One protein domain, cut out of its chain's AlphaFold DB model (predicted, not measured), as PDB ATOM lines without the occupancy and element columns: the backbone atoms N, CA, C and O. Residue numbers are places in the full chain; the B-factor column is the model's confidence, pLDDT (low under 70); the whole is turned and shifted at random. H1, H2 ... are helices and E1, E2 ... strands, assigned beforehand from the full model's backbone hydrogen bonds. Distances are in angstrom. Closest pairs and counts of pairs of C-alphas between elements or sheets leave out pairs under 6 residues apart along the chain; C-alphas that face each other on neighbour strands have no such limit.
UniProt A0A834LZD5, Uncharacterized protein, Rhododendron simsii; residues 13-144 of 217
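AT A GLANCE: This is residues 13 to 144 of the 217 residues of an uncharacterized protein of Rhododendron simsii (UniProt A0A834LZD5). A twisted wall of four antiparallel strands, with E2 and E3 as its long strands and E4 as a short one at an edge, has H4 packed on E2, E3 and E4, while H2 only grazes the sheet. A long stretch without named elements, residues 17 to 47, swings round in a wide arc from H1 to H2, and its residues 19 to 32 stand free. The printed part has 132 residues, with elements in the order H1 H2 E1 E2 E3 E4 H3 H4 and the sheet order E1 - E2 - E3 - E4, all antiparallel. The class is mixed, helices and strands; the whole is loose, with a radius of gyration of the C-alphas of 17.6 A and spans of 45 by 39 by 28 A.

HOW THE PARTS SIT: H1, residues 13 to 16, and H2, residues 48 to 62, are apart. The strands E1, residues 66 to 74, E2, residues 77 to 88, E3, residues 93 to 104, and E4, residues 110 to 112, form a meander, each strand the antiparallel neighbour of the one before. H1 is not on this sheet. H2 only grazes it, with its residues 52 to 61; the closest C-alphas of H2 and E2, those of Lys 60 and Asp 85, are 7.3 A apart. E1 and E2 form a hairpin, their directions at 155 degrees, with N 69 and O 81 within hydrogen-bond range at 3.0 A. The hairpin E2 and E3, at 161 degrees, has N 82 and O 99 at 2.8 A. The hairpin E3 and E4, at 154 degrees, has N 102 and O 111 at 2.9 A. H3, residues 116 to 120, is only just not on the sheet, with 4 pairs of C-alphas within 10 A. H4, residues 125 to 133, is on the sheet; its closest C-alphas to E3 are those of Ile 127 and Val 101, 6.7 A apart, and to E4 those of Ile 127 and Ser 110, 6.5 A apart. H3 and H4 are apart. Each O i to N i+4 pair is within hydrogen-bond range in H2, H3 and H4; H1 is too short for such a pair.

IN THESE COORDINATES: H1 begins at C-alpha 13, (127.813, 190.333, 150.287), and is 5.0 A long. H2 measures 20.7 A from first to last C-alpha. E1 measures 24.0 A, E2 32.3 A, E3 34.9 A and E4 6.8 A. E3 begins at C-alpha 93, (140.183, 179.729, 117.651). H3 is 5.6 A long; H4 is 12.4 A long and ends at C-alpha 133, (123.354, 165.899, 137.877).

THE WHOLE: The two C-alphas farthest apart, those of Asp 13 and Gly 42, are 52.3 A apart. The printed part has no cut. The link from H1 to H2, 31 residues, is long; the other links are tight. The mean pLDDT of the printed part is 73.7, and residues 13 to 37, 60 to 73, 91 to 92 and 94 are under 70.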
ATOM      1  N   ASP A  13     126.987 191.501 150.627       43.50
ATOM      2  CA  ASP A  13     127.813 190.333 150.287       43.50
ATOM      3  C   ASP A  13     127.479 189.724 148.911       43.50
ATOM      4  O   ASP A  13     128.334 189.103 148.278       43.50
ATOM      5  N   ILE A  14     126.266 189.935 148.374       41.34
ATOM      6  CA  ILE A  14     125.927 189.509 147.000       41.34
ATOM      7  C   ILE A  14     126.539 190.465 145.965       41.34
ATOM      8  O   ILE A  14     126.881 190.042 144.859       41.34
ATOM      9  N   LYS A  15     126.722 191.745 146.317       39.50
ATOM     10  CA  LYS A  15     127.400 192.720 145.449       39.50
ATOM     11  C   LYS A  15     128.917 192.530 145.457       39.50
ATOM     12  O   LYS A  15     129.534 192.716 144.412       39.50
ATOM     13  N   ALA A  16     129.494 192.087 146.574       38.34
ATOM     14  CA  ALA A  16     130.930 191.827 146.690       38.34
ATOM     15  C   ALA A  16     131.418 190.625 145.852       38.34
ATOM     16  O   ALA A  16     132.574 190.588 145.449       38.34
ATOM     17  N   ILE A  17     130.544 189.672 145.506       46.12
ATOM     18  CA  ILE A  17     130.905 188.509 144.667       46.12
ATOM     19  C   ILE A  17     131.014 188.874 143.167       46.12
ATOM     20  O   ILE A  17     131.465 188.067 142.357       46.12
ATOM     21  N   LEU A  18     130.626 190.092 142.770       35.44
ATOM     22  CA  LEU A  18     130.631 190.545 141.372       35.44
ATOM     23  C   LEU A  18     131.775 191.494 140.997       35.44
ATOM     24  O   LEU A  18     131.737 192.054 139.903       35.44
ATOM     25  N   ILE A  19     132.797 191.648 141.840       45.56
ATOM     26  CA  ILE A  19     133.985 192.438 141.498       45.56
ATOM     27  C   ILE A  19     135.221 191.572 141.723       45.56
ATOM     28  O   ILE A  19     135.762 191.486 142.820       45.56
ATOM     29  N   MET A  20     135.633 190.891 140.661       31.62
ATOM     30  CA  MET A  20     137.021 190.497 140.479       31.62
ATOM     31  C   MET A  20     137.343 190.823 139.026       31.62
ATOM     32  O   MET A  20     136.662 190.360 138.107       31.62
ATOM     33  N   ASP A  21     138.267 191.758 138.877       31.78
ATOM     34  CA  ASP A  21     138.505 192.558 137.692       31.78
ATOM     35  C   ASP A  21     138.891 191.720 136.465       31.78
ATOM     36  O   ASP A  21     139.576 190.703 136.547       31.78
ATOM     37  N   CYS A  22     138.411 192.164 135.304       41.38
ATOM     38  CA  CYS A  22     138.640 191.562 133.989       41.38
ATOM     39  C   CYS A  22     140.026 191.878 133.393       41.38
ATOM     40  O   CYS A  22     140.185 191.806 132.175       41.38
ATOM     41  N   GLU A  23     141.027 192.236 134.191       49.00
ATOM     42  CA  GLU A  23     142.344 192.620 133.680       49.00
ATOM     43  C   GLU A  23     143.424 191.738 134.320       49.00
ATOM     44  O   GLU A  23     143.450 191.548 135.529       49.00
ATOM     45  N   ASP A  24     144.273 191.173 133.456       46.78
ATOM     46  CA  ASP A  24     145.422 190.299 133.729       46.78
ATOM     47  C   ASP A  24     145.155 188.796 133.933       46.78
ATOM     48  O   ASP A  24     145.394 188.221 134.993       46.78
ATOM     49  N   LEU A  25     144.808 188.099 132.841       39.44
ATOM     50  CA  LEU A  25     145.217 186.700 132.671       39.44
ATOM     51  C   LEU A  25     145.999 186.535 131.367       39.44
ATOM     52  O   LEU A  25     145.481 186.653 130.256       39.44
ATOM     53  N   VAL A  26     147.293 186.323 131.585       37.59
ATOM     54  CA  VAL A  26     148.377 186.145 130.630       37.59
ATOM     55  C   VAL A  26     148.060 185.041 129.622       37.59
ATOM     56  O   VAL A  26     147.504 183.995 129.949       37.59
ATOM     57  N   LEU A  27     148.439 185.319 128.376       43.56
ATOM     58  CA  LEU A  27     148.483 184.387 127.260       43.56
ATOM     59  C   LEU A  27     149.478 183.261 127.570       43.56
ATOM     60  O   LEU A  27     150.682 183.501 127.560       43.56
ATOM     61  N   GLU A  28     148.992 182.040 127.765       37.59
ATOM     62  CA  GLU A  28     149.803 180.854 127.493       37.59
ATOM     63  C   GLU A  28     149.286 180.215 126.202       37.59
ATOM     64  O   GLU A  28     148.171 179.697 126.118       37.59
ATOM     65  N   GLU A  29     150.081 180.364 125.143       41.47
ATOM     66  CA  GLU A  29     149.893 179.662 123.881       41.47
ATOM     67  C   GLU A  29     150.271 178.193 124.078       41.47
ATOM     68  O   GLU A  29     151.442 177.831 123.980       41.47
ATOM     69  N   ASP A  30     149.290 177.326 124.313       38.56
ATOM     70  CA  ASP A  30     149.523 175.884 124.225       38.56
ATOM     71  C   ASP A  30     149.594 175.472 122.743       38.56
ATOM     72  O   ASP A  30     148.605 175.100 122.106       38.56
ATOM     73  N   GLN A  31     150.795 175.568 122.168       52.78
ATOM     74  CA  GLN A  31     151.134 175.117 120.811       52.78
ATOM     75  C   GLN A  31     151.294 173.586 120.707       52.78
ATOM     76  O   GLN A  31     152.145 173.110 119.960       52.78
ATOM     77  N   ASN A  32     150.491 172.783 121.414       47.94
ATOM     78  CA  ASN A  32     150.594 171.321 121.323       47.94
ATOM     79  C   ASN A  32     149.244 170.647 121.034       47.94
ATOM     80  O   ASN A  32     148.637 169.982 121.872       47.94
ATOM     81  N   LEU A  33     148.771 170.829 119.797       51.97
ATOM     82  CA  LEU A  33     147.746 169.988 119.171       51.97
ATOM     83  C   LEU A  33     148.396 168.683 118.694       51.97
ATOM     84  O   LEU A  33     148.588 168.455 117.503       51.97
ATOM     85  N   GLU A  34     148.767 167.834 119.644       59.97
ATOM     86  CA  GLU A  34     149.102 166.439 119.371       59.97
ATOM     87  C   GLU A  34     147.862 165.774 118.736       59.97
ATOM     88  O   GLU A  34     146.749 165.929 119.249       59.97
ATOM     89  N   GLU A  35     148.019 165.120 117.579       60.97
ATOM     90  CA  GLU A  35     146.926 164.515 116.803       60.97
ATOM     91  C   GLU A  35     146.114 163.553 117.679       60.97
ATOM     92  O   GLU A  35     146.508 162.411 117.919       60.97
ATOM     93  N   VAL A  36     144.965 164.007 118.183       62.25
ATOM     94  CA  VAL A  36     144.120 163.166 119.026       62.25
ATOM     95  C   VAL A  36     143.483 162.090 118.143       62.25
ATOM     96  O   VAL A  36     142.712 162.441 117.243       62.25
ATOM     97  N   PRO A  37     143.760 160.793 118.372       66.56
ATOM     98  CA  PRO A  37     143.202 159.732 117.549       66.56
ATOM     99  C   PRO A  37     141.676 159.702 117.677       66.56
ATOM    100  O   PRO A  37     141.128 159.787 118.779       66.56
ATOM    101  N   GLU A  38     140.978 159.558 116.548       75.19
ATOM    102  CA  GLU A  38     139.523 159.400 116.551       75.19
ATOM    103  C   GLU A  38     139.122 158.138 117.339       75.19
ATOM    104  O   GLU A  38     139.710 157.069 117.123       75.19
ATOM    105  N   PRO A  39     138.123 158.219 118.238       84.44
ATOM    106  CA  PRO A  39     137.683 157.080 119.024       84.44
ATOM    107  C   PRO A  39     137.083 155.996 118.120       84.44
ATOM    108  O   PRO A  39     136.163 156.246 117.342       84.44
ATOM    109  N   LYS A  40     137.591 154.764 118.241       85.88
ATOM    110  CA  LYS A  40     137.179 153.602 117.439       85.88
ATOM    111  C   LYS A  40     136.352 152.615 118.259       85.88
ATOM    112  O   LYS A  40     136.568 152.422 119.456       85.88
ATOM    113  N   ILE A  41     135.423 151.937 117.585       86.31
ATOM    114  CA  ILE A  41     134.654 150.832 118.170       86.31
ATOM    115  C   ILE A  41     135.635 149.722 118.572       86.31
ATOM    116  O   ILE A  41     136.414 149.258 117.741       86.31
ATOM    117  N   GLY A  42     135.594 149.308 119.840       86.62
ATOM    118  CA  GLY A  42     136.517 148.315 120.397       86.62
ATOM    119  C   GLY A  42     137.772 148.892 121.060       86.62
ATOM    120  O   GLY A  42     138.663 148.122 121.402       86.62
ATOM    121  N   MET A  43     137.862 150.213 121.263       87.81
ATOM    122  CA  MET A  43     138.879 150.783 122.154       87.81
ATOM    123  C   MET A  43     138.633 150.358 123.605       87.81
ATOM    124  O   MET A  43     137.505 150.415 124.100       87.81
ATOM    125  N   PHE A  44     139.709 149.964 124.279       89.88
ATOM    126  CA  PHE A  44     139.738 149.667 125.706       89.88
ATOM    127  C   PHE A  44     140.581 150.729 126.410       89.88
ATOM    128  O   PHE A  44     141.525 151.250 125.821       89.88
ATOM    129  N   PHE A  45     140.216 151.047 127.647       89.06
ATOM    130  CA  PHE A  45     140.935 151.996 128.490       89.06
ATOM    131  C   PHE A  45     141.362 151.292 129.766       89.06
ATOM    132  O   PHE A  45     140.584 150.515 130.331       89.06
ATOM    133  N   ASP A  46     142.562 151.610 130.239       86.81
ATOM    134  CA  ASP A  46     143.120 151.000 131.448       86.81
ATOM    135  C   ASP A  46     142.439 151.542 132.713       86.81
ATOM    136  O   ASP A  46     142.402 150.889 133.757       86.81
ATOM    137  N   SER A  47     141.848 152.738 132.622       91.69
ATOM    138  CA  SER A  47     141.087 153.345 133.707       91.69
ATOM    139  C   SER A  47     139.957 154.249 133.210       91.69
ATOM    140  O   SER A  47     139.898 154.680 132.058       91.69
ATOM    141  N   LYS A  48     139.040 154.581 134.123       73.75
ATOM    142  CA  LYS A  48     137.968 155.548 133.863       73.75
ATOM    143  C   LYS A  48     138.505 156.951 133.564       73.75
ATOM    144  O   LYS A  48     137.871 157.684 132.807       73.75
ATOM    145  N   ASP A  49     139.616 157.332 134.184       74.62
ATOM    146  CA  ASP A  49     140.211 158.653 133.993       74.62
ATOM    147  C   ASP A  49     140.989 158.719 132.673       74.62
ATOM    148  O   ASP A  49     140.857 159.700 131.953       74.62
ATOM    149  N   ASP A  50     141.620 157.620 132.257       80.25
ATOM    150  CA  ASP A  50     142.221 157.485 130.922       80.25
ATOM    151  C   ASP A  50     141.172 157.609 129.796       80.25
ATOM    152  O   ASP A  50     141.325 158.388 128.851       80.25
ATOM    153  N   ALA A  51     140.015 156.956 129.962       82.44
ATOM    154  CA  ALA A  51     138.876 157.143 129.061       82.44
ATOM    155  C   ALA A  51     138.404 158.606 129.019       82.44
ATOM    156  O   ALA A  51     138.140 159.150 127.945       82.44
ATOM    157  N   ARG A  52     138.291 159.263 130.183       76.50
ATOM    158  CA  ARG A  52     137.880 160.673 130.272       76.50
ATOM    159  C   ARG A  52     138.861 161.597 129.570       76.50
ATOM    160  O   ARG A  52     138.406 162.493 128.867       76.50
ATOM    161  N   ASP A  53     140.154 161.374 129.733       80.12
ATOM    162  CA  ASP A  53     141.188 162.201 129.128       80.12
ATOM    163  C   ASP A  53     141.213 162.025 127.609       80.12
ATOM    164  O   ASP A  53     141.215 163.013 126.876       80.12
ATOM    165  N   CYS A  54     141.143 160.784 127.118       81.38
ATOM    166  CA  CYS A  54     141.076 160.503 125.686       81.38
ATOM    167  C   CYS A  54     139.853 161.164 125.032       81.38
ATOM    168  O   CYS A  54     139.990 161.928 124.074       81.38
ATOM    169  N   TYR A  55     138.653 160.921 125.570       80.06
ATOM    170  CA  TYR A  55     137.434 161.536 125.040       80.06
ATOM    171  C   TYR A  55     137.396 163.048 125.268       80.06
ATOM    172  O   TYR A  55     136.827 163.755 124.445       80.06
ATOM    173  N   GLY A  56     138.007 163.556 126.339       74.06
ATOM    174  CA  GLY A  56     138.123 164.983 126.630       74.06
ATOM    175  C   GLY A  56     138.989 165.709 125.606       74.06
ATOM    176  O   GLY A  56     138.569 166.730 125.068       74.06
ATOM    177  N   ARG A  57     140.159 165.155 125.266       75.44
ATOM    178  CA  ARG A  57     141.018 165.679 124.192       75.44
ATOM    179  C   ARG A  57     140.317 165.610 122.833       75.44
ATOM    180  O   ARG A  57     140.333 166.587 122.092       75.44
ATOM    181  N   TYR A  58     139.634 164.505 122.531       78.25
ATOM    182  CA  TYR A  58     138.896 164.363 121.272       78.25
ATOM    183  C   TYR A  58     137.745 165.371 121.183       78.25
ATOM    184  O   TYR A  58     137.565 166.046 120.171       78.25
ATOM    185  N   ALA A  59     137.001 165.531 122.275       71.69
ATOM    186  CA  ALA A  59     135.947 166.521 122.410       71.69
ATOM    187  C   ALA A  59     136.468 167.957 122.223       71.69
ATOM    188  O   ALA A  59     135.774 168.745 121.582       71.69
ATOM    189  N   LYS A  60     137.675 168.286 122.721       67.50
ATOM    190  CA  LYS A  60     138.337 169.589 122.491       67.50
ATOM    191  C   LYS A  60     138.583 169.815 121.003       67.50
ATOM    192  O   LYS A  60     138.161 170.832 120.463       67.50
ATOM    193  N   VAL A  61     139.177 168.831 120.323       68.19
ATOM    194  CA  VAL A  61     139.448 168.892 118.873       68.19
ATOM    195  C   VAL A  61     138.155 169.027 118.058       68.19
ATOM    196  O   VAL A  61     138.096 169.810 117.114       68.19
ATOM    197  N   GLN A  62     137.096 168.310 118.437       65.69
ATOM    198  CA  GLN A  62     135.806 168.332 117.735       65.69
ATOM    199  C   GLN A  62     134.872 169.480 118.163       65.69
ATOM    200  O   GLN A  62     133.822 169.680 117.551       65.69
ATOM    201  N   GLY A  63     135.234 170.260 119.188       59.41
ATOM    202  CA  GLY A  63     134.486 171.435 119.642       59.41
ATOM    203  C   GLY A  63     133.254 171.146 120.512       59.41
ATOM    204  O   GLY A  63     132.307 171.934 120.496       59.41
ATOM    205  N   PHE A  64     133.238 170.042 121.266       59.69
ATOM    206  CA  PHE A  64     132.141 169.686 122.177       59.69
ATOM    207  C   PHE A  64     132.647 169.221 123.544       59.69
ATOM    208  O   PHE A  64     132.510 168.055 123.900       59.69
ATOM    209  N   VAL A  65     133.189 170.135 124.348       57.03
ATOM    210  CA  VAL A  65     133.612 169.840 125.725       57.03
ATOM    211  C   VAL A  65     132.636 170.451 126.712       57.03
ATOM    212  O   VAL A  65     132.308 171.634 126.624       57.03
ATOM    213  N   VAL A  66     132.195 169.645 127.679       55.62
ATOM    214  CA  VAL A  66     131.682 170.181 128.936       55.62
ATOM    215  C   VAL A  66     132.283 169.388 130.091       55.62
ATOM    216  O   VAL A  66     131.810 168.304 130.442       55.62
ATOM    217  N   VAL A  67     133.349 169.928 130.677       65.69
ATOM    218  CA  VAL A  67     133.910 169.417 131.931       65.69
ATOM    219  C   VAL A  67     133.152 170.084 133.069       65.69
ATOM    220  O   VAL A  67     132.910 171.288 133.057       65.69
ATOM    221  N   THR A  68     132.746 169.302 134.065       56.47
ATOM    222  CA  THR A  68     132.177 169.856 135.295       56.47
ATOM    223  C   THR A  68     133.032 169.417 136.470       56.47
ATOM    224  O   THR A  68     133.095 168.218 136.777       56.47
ATOM    225  N   ARG A  69     133.617 170.386 137.163       64.56
ATOM    226  CA  ARG A  69     134.241 170.186 138.471       64.56
ATOM    227  C   ARG A  69     133.189 170.444 139.565       64.56
ATOM    228  O   ARG A  69     132.318 171.304 139.438       64.56
ATOM    229  N   THR A  70     133.195 169.605 140.596       63.03
ATOM    230  CA  THR A  70     132.301 169.643 141.777       63.03
ATOM    231  C   THR A  70     133.136 169.994 143.006       63.03
ATOM    232  O   THR A  70     134.308 169.647 143.015       63.03
ATOM    233  N   SER A  71     132.655 170.489 144.145       59.38
ATOM    234  CA  SER A  71     131.448 171.200 144.591       59.38
ATOM    235  C   SER A  71     131.756 171.510 146.057       59.38
ATOM    236  O   SER A  71     131.638 170.606 146.884       59.38
ATOM    237  N   ASN A  72     132.114 172.744 146.410       62.66
ATOM    238  CA  ASN A  72     132.039 173.141 147.816       62.66
ATOM    239  C   ASN A  72     130.562 173.326 148.166       62.66
ATOM    240  O   ASN A  72     129.851 174.088 147.507       62.66
ATOM    241  N   LYS A  73     130.093 172.564 149.155       66.12
ATOM    242  CA  LYS A  73     128.771 172.741 149.749       66.12
ATOM    243  C   LYS A  73     128.927 173.656 150.953       66.12
ATOM    244  O   LYS A  73     129.638 173.304 151.887       66.12
ATOM    245  N   HIS A  74     128.257 174.796 150.921       70.88
ATOM    246  CA  HIS A  74     128.116 175.674 152.075       70.88
ATOM    247  C   HIS A  74     126.642 176.068 152.150       70.88
ATOM    248  O   HIS A  74     126.074 176.464 151.132       70.88
ATOM    249  N   ASP A  75     126.009 175.862 153.304       75.50
ATOM    250  CA  ASP A  75     124.616 176.250 153.579       75.50
ATOM    251  C   ASP A  75     123.586 175.801 152.525       75.50
ATOM    252  O   ASP A  75     122.759 176.577 152.060       75.50
ATOM    253  N   GLY A  76     123.659 174.544 152.075       77.44
ATOM    254  CA  GLY A  76     122.704 174.007 151.089       77.44
ATOM    255  C   GLY A  76     122.885 174.541 149.660       77.44
ATOM    256  O   GLY A  76     122.158 174.133 148.750       77.44
ATOM    257  N   ILE A  77     123.890 175.390 149.420       84.19
ATOM    258  CA  ILE A  77     124.250 175.889 148.095       84.19
ATOM    259  C   ILE A  77     125.397 175.043 147.538       84.19
ATOM    260  O   ILE A  77     126.484 174.951 148.106       84.19
ATOM    261  N   SER A  78     125.153 174.410 146.392       85.69
ATOM    262  CA  SER A  78     126.169 173.709 145.607       85.69
ATOM    263  C   SER A  78     126.711 174.630 144.517       85.69
ATOM    264  O   SER A  78     125.942 175.104 143.677       85.69
ATOM    265  N   LYS A  79     128.028 174.850 144.499       86.94
ATOM    266  CA  LYS A  79     128.717 175.573 143.421       86.94
ATOM    267  C   LYS A  79     129.298 174.590 142.402       86.94
ATOM    268  O   LYS A  79     129.888 173.579 142.780       86.94
ATOM    269  N   PHE A  80     129.131 174.891 141.121       85.44
ATOM    270  CA  PHE A  80     129.648 174.114 139.999       85.44
ATOM    271  C   PHE A  80     130.487 175.005 139.095       85.44
ATOM    272  O   PHE A  80     130.078 176.123 138.783       85.44
ATOM    273  N   GLU A  81     131.614 174.473 138.642       86.88
ATOM    274  CA  GLU A  81     132.472 175.098 137.638       86.88
ATOM    275  C   GLU A  81     132.359 174.304 136.347       86.88
ATOM    276  O   GLU A  81     132.533 173.078 136.336       86.88
ATOM    277  N   ILE A  82     131.983 175.000 135.281       83.69
ATOM    278  CA  ILE A  82     131.716 174.414 133.977       83.69
ATOM    279  C   ILE A  82     132.644 175.062 132.965       83.69
ATOM    280  O   ILE A  82     132.502 176.240 132.662       83.69
ATOM    281  N   GLU A  83     133.569 174.274 132.439       82.75
ATOM    282  CA  GLU A  83     134.486 174.699 131.387       82.75
ATOM    283  C   GLU A  83     133.861 174.379 130.026       82.75
ATOM    284  O   GLU A  83     133.403 173.256 129.780       82.75
ATOM    285  N   GLU A  84     133.811 175.383 129.154       79.25
ATOM    286  CA  GLU A  84     133.273 175.294 127.801       79.25
ATOM    287  C   GLU A  84     134.207 175.981 126.807       79.25
ATOM    288  O   GLU A  84     134.606 177.125 127.011       79.25
ATOM    289  N   ASP A  85     134.475 175.320 125.685       76.44
ATOM    290  CA  ASP A  85     135.242 175.907 124.591       76.44
ATOM    291  C   ASP A  85     134.336 176.733 123.667       76.44
ATOM    292  O   ASP A  85     133.371 176.230 123.084       76.44
ATOM    293  N   ILE A  86     134.660 178.014 123.510       77.94
ATOM    294  CA  ILE A  86     133.931 178.967 122.674       77.94
ATOM    295  C   ILE A  86     134.825 179.371 121.504       77.94
ATOM    296  O   ILE A  86     135.988 179.722 121.683       77.94
ATOM    297  N   LYS A  87     134.277 179.357 120.286       78.31
ATOM    298  CA  LYS A  87     134.982 179.852 119.095       78.31
ATOM    299  C   LYS A  87     135.060 181.377 119.138       78.31
ATOM    300  O   LYS A  87     134.024 182.043 119.147       78.31
ATOM    301  N   VAL A  88     136.271 181.928 119.135       75.69
ATOM    302  CA  VAL A  88     136.532 183.371 119.156       75.69
ATOM    303  C   VAL A  88     137.227 183.800 117.863       75.69
ATOM    304  O   VAL A  88     138.288 183.292 117.505       75.69
ATOM    305  N   GLY A  89     136.624 184.772 117.175       75.19
ATOM    306  CA  GLY A  89     137.134 185.351 115.929       75.19
ATOM    307  C   GLY A  89     136.802 184.549 114.663       75.19
ATOM    308  O   GLY A  89     136.354 183.404 114.717       75.19
ATOM    309  N   GLU A  90     137.045 185.162 113.500       70.88
ATOM    310  CA  GLU A  90     136.761 184.575 112.175       70.88
ATOM    311  C   GLU A  90     137.610 183.333 111.870       70.88
ATOM    312  O   GLU A  90     137.201 182.472 111.096       70.88
ATOM    313  N   LYS A  91     138.771 183.204 112.524       68.81
ATOM    314  CA  LYS A  91     139.676 182.053 112.385       68.81
ATOM    315  C   LYS A  91     139.275 180.842 113.242       68.81
ATOM    316  O   LYS A  91     139.952 179.824 113.183       68.81
ATOM    317  N   GLY A  92     138.192 180.931 114.025       65.31
ATOM    318  CA  GLY A  92     137.632 179.787 114.753       65.31
ATOM    319  C   GLY A  92     138.489 179.260 115.909       65.31
ATOM    320  O   GLY A  92     138.356 178.089 116.255       65.31
ATOM    321  N   ILE A  93     139.338 180.104 116.508       71.69
ATOM    322  CA  ILE A  93     140.183 179.729 117.651       71.69
ATOM    323  C   ILE A  93     139.280 179.335 118.823       71.69
ATOM    324  O   ILE A  93     138.401 180.106 119.213       71.69
ATOM    325  N   LEU A  94     139.482 178.142 119.381       68.62
ATOM    326  CA  LEU A  94     138.765 177.681 120.567       68.62
ATOM    327  C   LEU A  94     139.390 178.316 121.814       68.62
ATOM    328  O   LEU A  94     140.590 178.188 122.037       68.62
ATOM    329  N   LYS A  95     138.580 179.011 122.615       76.25
ATOM    330  CA  LYS A  95     138.963 179.503 123.942       76.25
ATOM    331  C   LYS A  95     138.131 178.804 125.004       76.25
ATOM    332  O   LYS A  95     136.906 178.873 124.944       76.25
ATOM    333  N   THR A  96     138.784 178.193 125.983       76.62
ATOM    334  CA  THR A  96     138.107 177.624 127.150       76.62
ATOM    335  C   THR A  96     137.658 178.749 128.080       76.62
ATOM    336  O   THR A  96     138.454 179.596 128.481       76.62
ATOM    337  N   VAL A  97     136.370 178.772 128.406       82.88
ATOM    338  CA  VAL A  97     135.746 179.738 129.313       82.88
ATOM    339  C   VAL A  97     135.084 178.985 130.456       82.88
ATOM    340  O   VAL A  97     134.355 178.015 130.238       82.88
ATOM    341  N   THR A  98     135.309 179.461 131.677       83.88
ATOM    342  CA  THR A  98     134.719 178.886 132.885       83.88
ATOM    343  C   THR A  98     133.449 179.634 133.269       83.88
ATOM    344  O   THR A  98     133.427 180.855 133.420       83.88
ATOM    345  N   PHE A  99     132.371 178.882 133.461       86.75
ATOM    346  CA  PHE A  99     131.089 179.361 133.949       86.75
ATOM    347  C   PHE A  99     130.827 178.819 135.347       86.75
ATOM    348  O   PHE A  99     130.972 177.623 135.600       86.75
ATOM    349  N   HIS A 100     130.362 179.686 136.243       87.75
ATOM    350  CA  HIS A 100     129.977 179.287 137.590       87.75
ATOM    351  C   HIS A 100     128.461 179.131 137.659       87.75
ATOM    352  O   HIS A 100     127.714 180.012 137.220       87.75
ATOM    353  N   VAL A 101     128.005 178.005 138.208       89.31
ATOM    354  CA  VAL A 101     126.592 177.744 138.489       89.31
ATOM    355  C   VAL A 101     126.405 177.511 139.977       89.31
ATOM    356  O   VAL A 101     126.986 176.594 140.551       89.31
ATOM    357  N   CYS A 102     125.549 178.315 140.593       89.62
ATOM    358  CA  CYS A 102     125.116 178.133 141.971       89.62
ATOM    359  C   CYS A 102     123.746 177.462 141.968       89.62
ATOM    360  O   CYS A 102     122.834 177.942 141.296       89.62
ATOM    361  N   TYR A 103     123.600 176.373 142.716       89.06
ATOM    362  CA  TYR A 103     122.346 175.648 142.901       89.06
ATOM    363  C   TYR A 103     121.968 175.626 144.377       89.06
ATOM    364  O   TYR A 103     122.726 175.092 145.185       89.06
ATOM    365  N   ASN A 104     120.800 176.157 144.720       88.06
ATOM    366  CA  ASN A 104     120.235 176.051 146.059       88.06
ATOM    367  C   ASN A 104     119.382 174.773 146.152       88.06
ATOM    368  O   ASN A 104     118.439 174.593 145.379       88.06
ATOM    369  N   GLU A 105     119.729 173.873 147.078       83.88
ATOM    370  CA  GLU A 105     119.015 172.606 147.280       83.88
ATOM    371  C   GLU A 105     117.606 172.793 147.867       83.88
ATOM    372  O   GLU A 105     116.709 172.027 147.515       83.88
ATOM    373  N   GLU A 106     117.390 173.819 148.690       84.12
ATOM    374  CA  GLU A 106     116.117 174.085 149.366       84.12
ATOM    375  C   GLU A 106     115.102 174.736 148.422       84.12
ATOM    376  O   GLU A 106     114.005 174.218 148.209       84.12
ATOM    377  N   SER A 107     115.489 175.840 147.782       83.94
ATOM    378  CA  SER A 107     114.602 176.583 146.882       83.94
ATOM    379  C   SER A 107     114.555 176.010 145.456       83.94
ATOM    380  O   SER A 107     113.739 176.441 144.638       83.94
ATOM    381  N   LYS A 108     115.413 175.025 145.139       85.94
ATOM    382  CA  LYS A 108     115.635 174.472 143.782       85.94
ATOM    383  C   LYS A 108     116.000 175.544 142.753       85.94
ATOM    384  O   LYS A 108     115.728 175.416 141.556       85.94
ATOM    385  N   GLU A 109     116.611 176.628 143.212       87.38
ATOM    386  CA  GLU A 109     116.997 177.752 142.376       87.38
ATOM    387  C   GLU A 109     118.410 177.585 141.830       87.38
ATOM    388  O   GLU A 109     119.281 176.981 142.446       87.38
ATOM    389  N   SER A 110     118.638 178.092 140.624       89.62
ATOM    390  CA  SER A 110     119.898 177.966 139.894       89.62
ATOM    391  C   SER A 110     120.271 179.265 139.194       89.62
ATOM    392  O   SER A 110     119.497 179.770 138.380       89.62
ATOM    393  N   ASN A 111     121.472 179.766 139.460       90.06
ATOM    394  CA  ASN A 111     122.004 180.977 138.838       90.06
ATOM    395  C   ASN A 111     123.308 180.647 138.118       90.06
ATOM    396  O   ASN A 111     124.095 179.849 138.624       90.06
ATOM    397  N   CYS A 112     123.535 181.245 136.950       89.69
ATOM    398  CA  CYS A 112     124.731 181.003 136.147       89.69
ATOM    399  C   CYS A 112     125.370 182.312 135.687       89.69
ATOM    400  O   CYS A 112     124.669 183.223 135.245       89.69
ATOM    401  N   THR A 113     126.703 182.380 135.692       91.12
ATOM    402  CA  THR A 113     127.452 183.565 135.238       91.12
ATOM    403  C   THR A 113     127.247 183.906 133.762       91.12
ATOM    404  O   THR A 113     127.449 185.054 133.384       91.12
ATOM    405  N   CYS A 114     126.765 182.974 132.927       85.88
ATOM    406  CA  CYS A 114     126.411 183.278 131.534       85.88
ATOM    407  C   CYS A 114     125.192 184.213 131.389       85.88
ATOM    408  O   CYS A 114     124.946 184.735 130.303       85.88
ATOM    409  N   ARG A 115     124.399 184.386 132.458       87.81
ATOM    410  CA  ARG A 115     123.221 185.263 132.539       87.81
ATOM    411  C   ARG A 115     122.189 185.105 131.409       87.81
ATOM    412  O   ARG A 115     121.490 186.054 131.034       87.81
ATOM    413  N   LEU A 116     122.091 183.919 130.800       87.75
ATOM    414  CA  LEU A 116     121.185 183.688 129.666       87.75
ATOM    415  C   LEU A 116     119.709 183.775 130.079       87.75
ATOM    416  O   LEU A 116     118.859 184.200 129.291       87.75
ATOM    417  N   PHE A 117     119.405 183.400 131.321       87.75
ATOM    418  CA  PHE A 117     118.048 183.464 131.840       87.75
ATOM    419  C   PHE A 117     117.642 184.912 132.138       87.75
ATOM    420  O   PHE A 117     116.558 185.340 131.764       87.75
ATOM    421  N   GLU A 118     118.541 185.702 132.703       88.94
ATOM    422  CA  GLU A 118     118.346 187.106 133.045       88.94
ATOM    423  C   GLU A 118     118.240 187.977 131.787       88.94
ATOM    424  O   GLU A 118     117.426 188.893 131.724       88.94
ATOM    425  N   SER A 119     119.025 187.663 130.751       88.19
ATOM    426  CA  SER A 119     119.037 188.424 129.495       88.19
ATOM    427  C   SER A 119     117.957 187.997 128.494       88.19
ATOM    428  O   SER A 119     117.378 188.844 127.813       88.19
ATOM    429  N   LYS A 120     117.674 186.691 128.362       85.50
ATOM    430  CA  LYS A 120     116.765 186.151 127.328       85.50
ATOM    431  C   LYS A 120     115.574 185.373 127.884       85.50
ATOM    432  O   LYS A 120     114.691 184.984 127.114       85.50
ATOM    433  N   GLY A 121     115.521 185.131 129.192       86.06
ATOM    434  CA  GLY A 121     114.504 184.282 129.808       86.06
ATOM    435  C   GLY A 121     114.642 182.807 129.426       86.06
ATOM    436  O   GLY A 121     113.647 182.090 129.448       86.06
ATOM    437  N   ILE A 122     115.828 182.371 128.985       88.62
ATOM    438  CA  ILE A 122     116.100 180.995 128.548       88.62
ATOM    439  C   ILE A 122     117.099 180.364 129.512       88.62
ATOM    440  O   ILE A 122     118.161 180.929 129.766       88.62
ATOM    441  N   VAL A 123     116.783 179.170 130.006       90.00
ATOM    442  CA  VAL A 123     117.715 178.382 130.818       90.00
ATOM    443  C   VAL A 123     118.915 177.974 129.959       90.00
ATOM    444  O   VAL A 123     118.749 177.369 128.898       90.00
ATOM    445  N   CYS A 124     120.129 178.307 130.396       89.19
ATOM    446  CA  CYS A 124     121.345 177.912 129.688       89.19
ATOM    447  C   CYS A 124     121.648 176.422 129.854       89.19
ATOM    448  O   CYS A 124     121.246 175.778 130.827       89.19
ATOM    449  N   LYS A 125     122.449 175.883 128.930       87.38
ATOM    450  CA  LYS A 125     122.935 174.500 129.007       87.38
ATOM    451  C   LYS A 125     123.700 174.200 130.302       87.38
ATOM    452  O   LYS A 125     123.650 173.071 130.777       87.38
ATOM    453  N   HIS A 126     124.343 175.206 130.900       88.56
ATOM    454  CA  HIS A 126     125.057 175.078 132.172       88.56
ATOM    455  C   HIS A 126     124.111 174.729 133.327       88.56
ATOM    456  O   HIS A 126     124.362 173.782 134.067       88.56
ATOM    457  N   ILE A 127     122.980 175.434 133.440       89.12
ATOM    458  CA  ILE A 127     121.953 175.151 134.454       89.12
ATOM    459  C   ILE A 127     121.309 173.784 134.195       89.12
ATOM    460  O   ILE A 127     121.179 172.985 135.120       89.12
ATOM    461  N   VAL A 128     120.972 173.474 132.935       88.94
ATOM    462  CA  VAL A 128     120.390 172.169 132.559       88.94
ATOM    463  C   VAL A 128     121.313 171.010 132.947       88.94
ATOM    464  O   VAL A 128     120.853 169.985 133.452       88.94
ATOM    465  N   MET A 129     122.624 171.173 132.767       86.38
ATOM    466  CA  MET A 129     123.605 170.172 133.174       86.38
ATOM    467  C   MET A 129     123.607 169.933 134.686       86.38
ATOM    468  O   MET A 129     123.640 168.784 135.133       86.38
ATOM    469  N   VAL A 130     123.547 171.002 135.481       86.25
ATOM    470  CA  VAL A 130     123.468 170.891 136.942       86.25
ATOM    471  C   VAL A 130     122.171 170.204 137.370       86.25
ATOM    472  O   VAL A 130     122.212 169.309 138.215       86.25
ATOM    473  N   TRP A 131     121.038 170.535 136.745       88.25
ATOM    474  CA  TRP A 131     119.759 169.865 137.002       88.25
ATOM    475  C   TRP A 131     119.811 168.370 136.694       88.25
ATOM    476  O   TRP A 131     119.352 167.563 137.503       88.25
ATOM    477  N   SER A 132     120.435 167.994 135.572       86.56
ATOM    478  CA  SER A 132     120.649 166.592 135.204       86.56
ATOM    479  C   SER A 132     121.468 165.850 136.268       86.56
ATOM    480  O   SER A 132     121.088 164.761 136.698       86.56
ATOM    481  N   ARG A 133     122.534 166.472 136.792       84.12
ATOM    482  CA  ARG A 133     123.354 165.899 137.877       84.12
ATOM    483  C   ARG A 133     122.614 165.792 139.208       84.12
ATOM    484  O   ARG A 133     122.801 164.816 139.930       84.12
ATOM    485  N   LYS A 134     121.771 166.775 139.531       84.00
ATOM    486  CA  LYS A 134     120.905 166.768 140.722       84.00
ATOM    487  C   LYS A 134     119.659 165.889 140.556       84.00
ATOM    488  O   LYS A 134     118.895 165.771 141.507       84.00
ATOM    489  N   LYS A 135     119.479 165.241 139.395       85.06
ATOM    490  CA  LYS A 135     118.340 164.368 139.065       85.06
ATOM    491  C   LYS A 135     116.987 165.070 139.231       85.06
ATOM    492  O   LYS A 135     116.024 164.484 139.721       85.06
ATOM    493  N   LEU A 136     116.917 166.340 138.833       85.06
ATOM    494  CA  LEU A 136     115.647 167.052 138.757       85.06
ATOM    495  C   LEU A 136     114.865 166.548 137.542       85.06
ATOM    496  O   LEU A 136     115.268 166.767 136.403       85.06
ATOM    497  N   ASN A 137     113.746 165.872 137.801       83.06
ATOM    498  CA  ASN A 137     112.855 165.362 136.752       83.06
ATOM    499  C   ASN A 137     111.928 166.450 136.195       83.06
ATOM    500  O   ASN A 137     111.428 166.330 135.080       83.06
ATOM    501  N   GLU A 138     111.706 167.511 136.969       82.62
ATOM    502  CA  GLU A 138     110.801 168.603 136.631       82.62
ATOM    503  C   GLU A 138     111.538 169.936 136.713       82.62
ATOM    504  O   GLU A 138     112.293 170.196 137.655       82.62
ATOM    505  N   ALA A 139     111.315 170.785 135.710       80.88
ATOM    506  CA  ALA A 139     111.831 172.142 135.707       80.88
ATOM    507  C   ALA A 139     111.011 172.998 136.691       80.88
ATOM    508  O   ALA A 139     109.781 172.996 136.594       80.88
ATOM    509  N   PRO A 140     111.650 173.757 137.602       83.50
ATOM    510  CA  PRO A 140     110.927 174.653 138.497       83.50
ATOM    511  C   PRO A 140     110.107 175.682 137.710       83.50
ATOM    512  O   PRO A 140     110.586 176.243 136.720       83.50
ATOM    513  N   GLU A 141     108.887 175.965 138.174       83.00
ATOM    514  CA  GLU A 141     107.902 176.791 137.458       83.00
ATOM    515  C   GLU A 141     108.440 178.181 137.091       83.00
ATOM    516  O   GLU A 141     108.196 178.672 135.989       83.00
ATOM    517  N   LYS A 142     109.282 178.768 137.950       84.62
ATOM    518  CA  LYS A 142     109.904 180.078 137.715       84.62
ATOM    519  C   LYS A 142     110.719 180.170 136.417       84.62
ATOM    520  O   LYS A 142     110.878 181.261 135.875       84.62
ATOM    521  N   TYR A 143     111.231 179.046 135.909       84.81
ATOM    522  CA  TYR A 143     112.011 178.999 134.668       84.81
ATOM    523  C   TYR A 143     111.149 178.766 133.419       84.81
ATOM    524  O   TYR A 143     111.631 178.934 132.296       84.81
ATOM    525  N   ILE A 144     109.871 178.407 133.580       84.56
ATOM    526  CA  ILE A 144     108.933 178.163 132.480       84.56
ATOM    527  C   ILE A 144     108.179 179.460 132.176       84.56
ATOM    528  O   ILE A 144     107.030 179.664 132.563       84.56
TER     529      ILE A 144